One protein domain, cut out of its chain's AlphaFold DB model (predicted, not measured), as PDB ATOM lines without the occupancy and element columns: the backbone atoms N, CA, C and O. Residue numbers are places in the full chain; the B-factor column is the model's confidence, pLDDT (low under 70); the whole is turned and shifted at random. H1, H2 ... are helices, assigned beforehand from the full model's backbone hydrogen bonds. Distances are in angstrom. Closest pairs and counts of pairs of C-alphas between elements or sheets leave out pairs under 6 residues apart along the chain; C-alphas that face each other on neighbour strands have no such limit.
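This is residues 2 to 50 of the 92 residues of the protein "Chromate transporter" of Anaerolineae bacterium (UniProt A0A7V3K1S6). An open L of helices, one layer thick: H1 and H2 follow each other along the short arm, and H3 alone makes the long arm. Nothing folds back on either arm. The printed part has 49 residues with three named helices, H1, H2 and H3 in order, and no named strand; the class is all helix. It is extended, with a radius of gyration of the C-alphas of 16.4 A, and flat, spanning 45 by 32 by 7 A.

H1, residues 2 to 10, begins at C-alpha 2 (196.625, 163.836, 210.485) and is 12.8 A long. H2, residues 13 to 18, is 9.0 A long. H3, residues 21 to 49, is 41.4 A long and ends at C-alpha 49 (216.668, 195.642, 198.955).

H1 and H2 meet only through their link. H2 and H3 only just touch, only at the corner, with 3 pairs of C-alphas within 8 A; H3 does so with residues 23 to 24 alone. Their closest C-alphas, of Arg 18 and Gln 24, are 5.9 A apart. Their lines are about perpendicular, at 85 degrees. H1 and H3 are apart. In H1, H2 and H3 every O i to N i+4 pair is within hydrogen-bond range.

The two farthest C-alphas, of Pro 12 and Val 50, are 45.1 A apart. The printed part has no cut, and both links are tight. Mean pLDDT of the printed part is 79.0; residues 10 to 20 and 49 are under 70.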
ATOM      1  N   PRO A   2     196.086 163.578 209.132       72.00
ATOM      2  CA  PRO A   2     196.625 163.836 210.485       72.00
ATOM      3  C   PRO A   2     196.426 165.290 210.951       72.00
ATOM      4  O   PRO A   2     196.055 165.557 212.090       72.00
ATOM      5  N   SER A   3     196.592 166.241 210.028       71.44
ATOM      6  CA  SER A   3     196.355 167.673 210.243       71.44
ATOM      7  C   SER A   3     194.892 168.010 210.555       71.44
ATOM      8  O   SER A   3     194.635 168.926 211.327       71.44
ATOM      9  N   PHE A   4     193.929 167.236 210.038       76.44
ATOM     10  CA  PHE A   4     192.506 167.407 210.353       76.44
ATOM     11  C   PHE A   4     192.192 167.037 211.806       76.44
ATOM     12  O   PHE A   4     191.427 167.749 212.447       76.44
ATOM     13  N   CYS A   5     192.817 165.989 212.355       75.38
ATOM     14  CA  CYS A   5     192.672 165.646 213.773       75.38
ATOM     15  C   CYS A   5     193.234 166.740 214.686       75.38
ATOM     16  O   CYS A   5     192.591 167.093 215.669       75.38
ATOM     17  N   ILE A   6     194.385 167.324 214.343       75.25
ATOM     18  CA  ILE A   6     194.991 168.416 215.124       75.25
ATOM     19  C   ILE A   6     194.088 169.658 215.095       75.25
ATOM     20  O   ILE A   6     193.772 170.218 216.143       75.25
ATOM     21  N   VAL A   7     193.607 170.058 213.914       74.69
ATOM     22  CA  VAL A   7     192.701 171.211 213.771       74.69
ATOM     23  C   VAL A   7     191.354 170.959 214.457       74.69
ATOM     24  O   VAL A   7     190.827 171.870 215.089       74.69
ATOM     25  N   ALA A   8     190.816 169.738 214.411       75.50
ATOM     26  CA  ALA A   8     189.568 169.383 215.090       75.50
ATOM     27  C   ALA A   8     189.705 169.351 216.622       75.50
ATOM     28  O   ALA A   8     188.750 169.685 217.320       75.50
ATOM     29  N   LEU A   9     190.880 168.998 217.155       72.75
ATOM     30  CA  LEU A   9     191.150 169.019 218.596       72.75
ATOM     31  C   LEU A   9     191.355 170.451 219.120       72.75
ATOM     32  O   LEU A   9     190.889 170.796 220.207       72.75
ATOM     33  N   VAL A  10     192.024 171.300 218.333       68.44
ATOM     34  CA  VAL A  10     192.348 172.697 218.684       68.44
ATOM     35  C   VAL A  10     191.172 173.649 218.408       68.44
ATOM     36  O   VAL A  10     190.932 174.590 219.170       68.44
ATOM     37  N   GLY A  11     190.385 173.376 217.365       68.19
ATOM     38  CA  GLY A  11     189.196 174.121 216.939       68.19
ATOM     39  C   GLY A  11     188.225 174.512 218.065       68.19
ATOM     40  O   GLY A  11     187.890 175.690 218.170       68.19
ATOM     41  N   PRO A  12     187.789 173.585 218.940       66.94
ATOM     42  CA  PRO A  12     186.867 173.882 220.040       66.94
ATOM     43  C   PRO A  12     187.519 174.556 221.261       66.94
ATOM     44  O   PRO A  12     186.805 175.108 222.102       66.94
ATOM     45  N   TRP A  13     188.852 174.585 221.367       62.03
ATOM     46  CA  TRP A  13     189.561 175.314 222.433       62.03
ATOM     47  C   TRP A  13     189.679 176.819 222.144       62.03
ATOM     48  O   TRP A  13     189.573 177.645 223.054       62.03
ATOM     49  N   ILE A  14     189.782 177.194 220.868       62.56
ATOM     50  CA  ILE A  14     189.823 178.587 220.391       62.56
ATOM     51  C   ILE A  14     188.614 179.444 220.852       62.56
ATOM     52  O   ILE A  14     188.830 180.554 221.350       62.56
ATOM     53  N   PRO A  15     187.340 179.000 220.749       60.44
ATOM     54  CA  PRO A  15     186.192 179.800 221.185       60.44
ATOM     55  C   PRO A  15     186.121 179.999 222.706       60.44
ATOM     56  O   PRO A  15     185.583 181.012 223.154       60.44
ATOM     57  N   ARG A  16     186.699 179.092 223.512       60.56
ATOM     58  CA  ARG A  16     186.802 179.266 224.974       60.56
ATOM     59  C   ARG A  16     187.822 180.342 225.344       60.56
ATOM     60  O   ARG A  16     187.555 181.141 226.237       60.56
ATOM     61  N   LEU A  17     188.920 180.432 224.592       59.50
ATOM     62  CA  LEU A  17     189.923 181.487 224.742       59.50
ATOM     63  C   LEU A  17     189.380 182.864 224.308       59.50
ATOM     64  O   LEU A  17     189.678 183.872 224.935       59.50
ATOM     65  N   ARG A  18     188.506 182.916 223.291       57.03
ATOM     66  CA  ARG A  18     187.840 184.161 222.851       57.03
ATOM     67  C   ARG A  18     186.714 184.660 223.765       57.03
ATOM     68  O   ARG A  18     186.389 185.839 223.680       57.03
ATOM     69  N   ARG A  19     186.103 183.806 224.597       63.53
ATOM     70  CA  ARG A  19     185.021 184.199 225.529       63.53
ATOM     71  C   ARG A  19     185.521 184.915 226.792       63.53
ATOM     72  O   ARG A  19     184.721 185.545 227.471       63.53
ATOM     73  N   SER A  20     186.819 184.839 227.098       62.12
ATOM     74  CA  SER A  20     187.436 185.541 228.229       62.12
ATOM     75  C   SER A  20     187.924 186.940 227.805       62.12
ATOM     76  O   SER A  20     188.754 187.036 226.894       62.12
ATOM     77  N   PRO A  21     187.473 188.032 228.457       70.88
ATOM     78  CA  PRO A  21     187.921 189.392 228.134       70.88
ATOM     79  C   PRO A  21     189.430 189.589 228.368       70.88
ATOM     80  O   PRO A  21     190.077 190.337 227.633       70.88
ATOM     81  N   VAL A  22     190.011 188.863 229.330       74.31
ATOM     82  CA  VAL A  22     191.451 188.891 229.640       74.31
ATOM     83  C   VAL A  22     192.265 188.246 228.516       74.31
ATOM     84  O   VAL A  22     193.250 188.815 228.050       74.31
ATOM     85  N   ALA A  23     191.821 187.091 228.014       75.62
ATOM     86  CA  ALA A  23     192.488 186.417 226.905       75.62
ATOM     87  C   ALA A  23     192.375 187.216 225.595       75.62
ATOM     88  O   ALA A  23     193.345 187.295 224.846       75.62
ATOM     89  N   GLN A  24     191.251 187.896 225.339       76.75
ATOM     90  CA  GLN A  24     191.159 188.838 224.216       76.75
ATOM     91  C   GLN A  24     192.109 190.036 224.351       76.75
ATOM     92  O   GLN A  24     192.661 190.487 223.347       76.75
ATOM     93  N   ALA A  25     192.302 190.582 225.557       81.06
ATOM     94  CA  ALA A  25     193.271 191.656 225.782       81.06
ATOM     95  C   ALA A  25     194.711 191.183 225.508       81.06
ATOM     96  O   ALA A  25     195.445 191.858 224.786       81.06
ATOM     97  N   PHE A  26     195.072 189.985 225.977       85.69
ATOM     98  CA  PHE A  26     196.370 189.370 225.690       85.69
ATOM     99  C   PHE A  26     196.576 189.112 224.191       85.69
ATOM    100  O   PHE A  26     197.586 189.526 223.628       85.69
ATOM    101  N   LEU A  27     195.596 188.500 223.513       83.25
ATOM    102  CA  LEU A  27     195.664 188.224 222.073       83.25
ATOM    103  C   LEU A  27     195.790 189.503 221.237       83.25
ATOM    104  O   LEU A  27     196.474 189.492 220.218       83.25
ATOM    105  N   ARG A  28     195.179 190.615 221.666       86.12
ATOM    106  CA  ARG A  28     195.374 191.924 221.023       86.12
ATOM    107  C   ARG A  28     196.801 192.441 221.192       86.12
ATOM    108  O   ARG A  28     197.374 192.907 220.211       86.12
ATOM    109  N   GLY A  29     197.382 192.311 222.386       91.19
ATOM    110  CA  GLY A  29     198.785 192.653 222.634       91.19
ATOM    111  C   GLY A  29     199.747 191.815 221.786       91.19
ATOM    112  O   GLY A  29     200.628 192.363 221.128       91.19
ATOM    113  N   VAL A  30     199.521 190.500 221.717       92.50
ATOM    114  CA  VAL A  30     200.314 189.589 220.875       92.50
ATOM    115  C   VAL A  30     200.151 189.921 219.395       92.50
ATOM    116  O   VAL A  30     201.146 190.005 218.687       92.50
ATOM    117  N   ASN A  31     198.928 190.159 218.915       93.44
ATOM    118  CA  ASN A  31     198.710 190.521 217.517       93.44
ATOM    119  C   ASN A  31     199.420 191.835 217.157       93.44
ATOM    120  O   ASN A  31     200.073 191.911 216.122       93.44
ATOM    121  N   ALA A  32     199.359 192.846 218.030       94.12
ATOM    122  CA  ALA A  32     200.098 194.093 217.843       94.12
ATOM    123  C   ALA A  32     201.619 193.859 217.802       94.12
ATOM    124  O   ALA A  32     202.296 194.415 216.940       94.12
ATOM    125  N   ALA A  33     202.148 192.994 218.673       95.25
ATOM    126  CA  ALA A  33     203.561 192.618 218.667       95.25
ATOM    127  C   ALA A  33     203.964 191.879 217.379       95.25
ATOM    128  O   ALA A  33     205.004 192.180 216.801       95.25
ATOM    129  N   VAL A  34     203.128 190.958 216.890       95.75
ATOM    130  CA  VAL A  34     203.353 190.241 215.625       95.75
ATOM    131  C   VAL A  34     203.346 191.211 214.445       95.75
ATOM    132  O   VAL A  34     204.248 191.158 213.616       95.75
ATOM    133  N   VAL A  35     202.383 192.136 214.387       95.88
ATOM    134  CA  VAL A  35     202.342 193.177 213.348       95.88
ATOM    135  C   VAL A  35     203.598 194.047 213.404       95.88
ATOM    136  O   VAL A  35     204.219 194.272 212.368       95.88
ATOM    137  N   ALA A  36     204.016 194.481 214.595       96.25
ATOM    138  CA  ALA A  36     205.239 195.262 214.768       96.25
ATOM    139  C   ALA A  36     206.493 194.488 214.321       96.25
ATOM    140  O   ALA A  36     207.362 195.058 213.662       96.25
ATOM    141  N   LEU A  37     206.570 193.188 214.621       96.88
ATOM    142  CA  LEU A  37     207.672 192.322 214.204       96.88
ATOM    143  C   LEU A  37     207.711 192.141 212.682       96.88
ATOM    144  O   LEU A  37     208.764 192.329 212.076       96.88
ATOM    145  N   ILE A  38     206.570 191.826 212.061       95.94
ATOM    146  CA  ILE A  38     206.457 191.698 210.601       95.94
ATOM    147  C   ILE A  38     206.881 193.006 209.934       95.94
ATOM    148  O   ILE A  38     207.671 192.984 208.993       95.94
ATOM    149  N   LEU A  39     206.402 194.143 210.444       95.94
ATOM    150  CA  LEU A  39     206.740 195.456 209.908       95.94
ATOM    151  C   LEU A  39     208.235 195.765 210.068       95.94
ATOM    152  O   LEU A  39     208.860 196.257 209.135       95.94
ATOM    153  N   SER A  40     208.826 195.439 211.219       94.94
ATOM    154  CA  SER A  40     210.259 195.615 211.475       94.94
ATOM    155  C   SER A  40     211.115 194.810 210.494       94.94
ATOM    156  O   SER A  40     212.024 195.359 209.867       94.94
ATOM    157  N   VAL A  41     210.780 193.534 210.290       93.94
ATOM    158  CA  VAL A  41     211.472 192.660 209.332       93.94
ATOM    159  C   VAL A  41     211.268 193.150 207.900       93.94
ATOM    160  O   VAL A  41     212.230 193.211 207.134       93.94
ATOM    161  N   ALA A  42     210.051 193.564 207.542       89.56
ATOM    162  CA  ALA A  42     209.758 194.137 206.231       89.56
ATOM    163  C   ALA A  42     210.581 195.406 205.961       89.56
ATOM    164  O   ALA A  42     211.120 195.562 204.869       89.56
ATOM    165  N   LEU A  43     210.741 196.286 206.954       87.75
ATOM    166  CA  LEU A  43     211.574 197.486 206.840       87.75
ATOM    167  C   LEU A  43     213.068 197.152 206.724       87.75
ATOM    168  O   LEU A  43     213.780 197.797 205.954       87.75
ATOM    169  N   ALA A  44     213.552 196.144 207.451       86.88
ATOM    170  CA  ALA A  44     214.935 195.681 207.340       86.88
ATOM    171  C   ALA A  44     215.228 195.093 205.947       86.88
ATOM    172  O   ALA A  44     216.248 195.424 205.332       86.88
ATOM    173  N   LEU A  45     214.300 194.286 205.423       83.19
ATOM    174  CA  LEU A  45     214.343 193.769 204.055       83.19
ATOM    175  C   LEU A  45     214.284 194.902 203.032       83.19
ATOM    176  O   LEU A  45     215.094 194.921 202.114       83.19
ATOM    177  N   PHE A  46     213.395 195.881 203.213       78.31
ATOM    178  CA  PHE A  46     213.274 197.039 202.328       78.31
ATOM    179  C   PHE A  46     214.578 197.837 202.241       78.31
ATOM    180  O   PHE A  46     215.037 198.143 201.145       78.31
ATOM    181  N   ARG A  47     215.215 198.134 203.382       78.75
ATOM    182  CA  ARG A  47     216.502 198.853 203.412       78.75
ATOM    183  C   ARG A  47     217.637 198.051 202.777       78.75
ATOM    184  O   ARG A  47     218.509 198.644 202.162       78.75
ATOM    185  N   SER A  48     217.615 196.726 202.914       74.44
ATOM    186  CA  SER A  48     218.605 195.850 202.272       74.44
ATOM    187  C   SER A  48     218.333 195.654 200.778       74.44
ATOM    188  O   SER A  48     219.255 195.393 200.016       74.44
ATOM    189  N   ALA A  49     217.076 195.775 200.349       69.94
ATOM    190  CA  ALA A  49     216.668 195.642 198.955       69.94
ATOM    191  C   ALA A  49     216.861 196.941 198.157       69.94
ATOM    192  O   ALA A  49     217.157 196.890 196.966       69.94
ATOM    193  N   VAL A  50     216.700 198.108 198.789       70.44
ATOM    194  CA  VAL A  50     216.866 199.422 198.151       70.44
ATOM    195  C   VAL A  50     218.244 199.981 198.487       70.44
ATOM    196  O   VAL A  50     218.395 200.789 199.398       70.44
TER     197      VAL A  50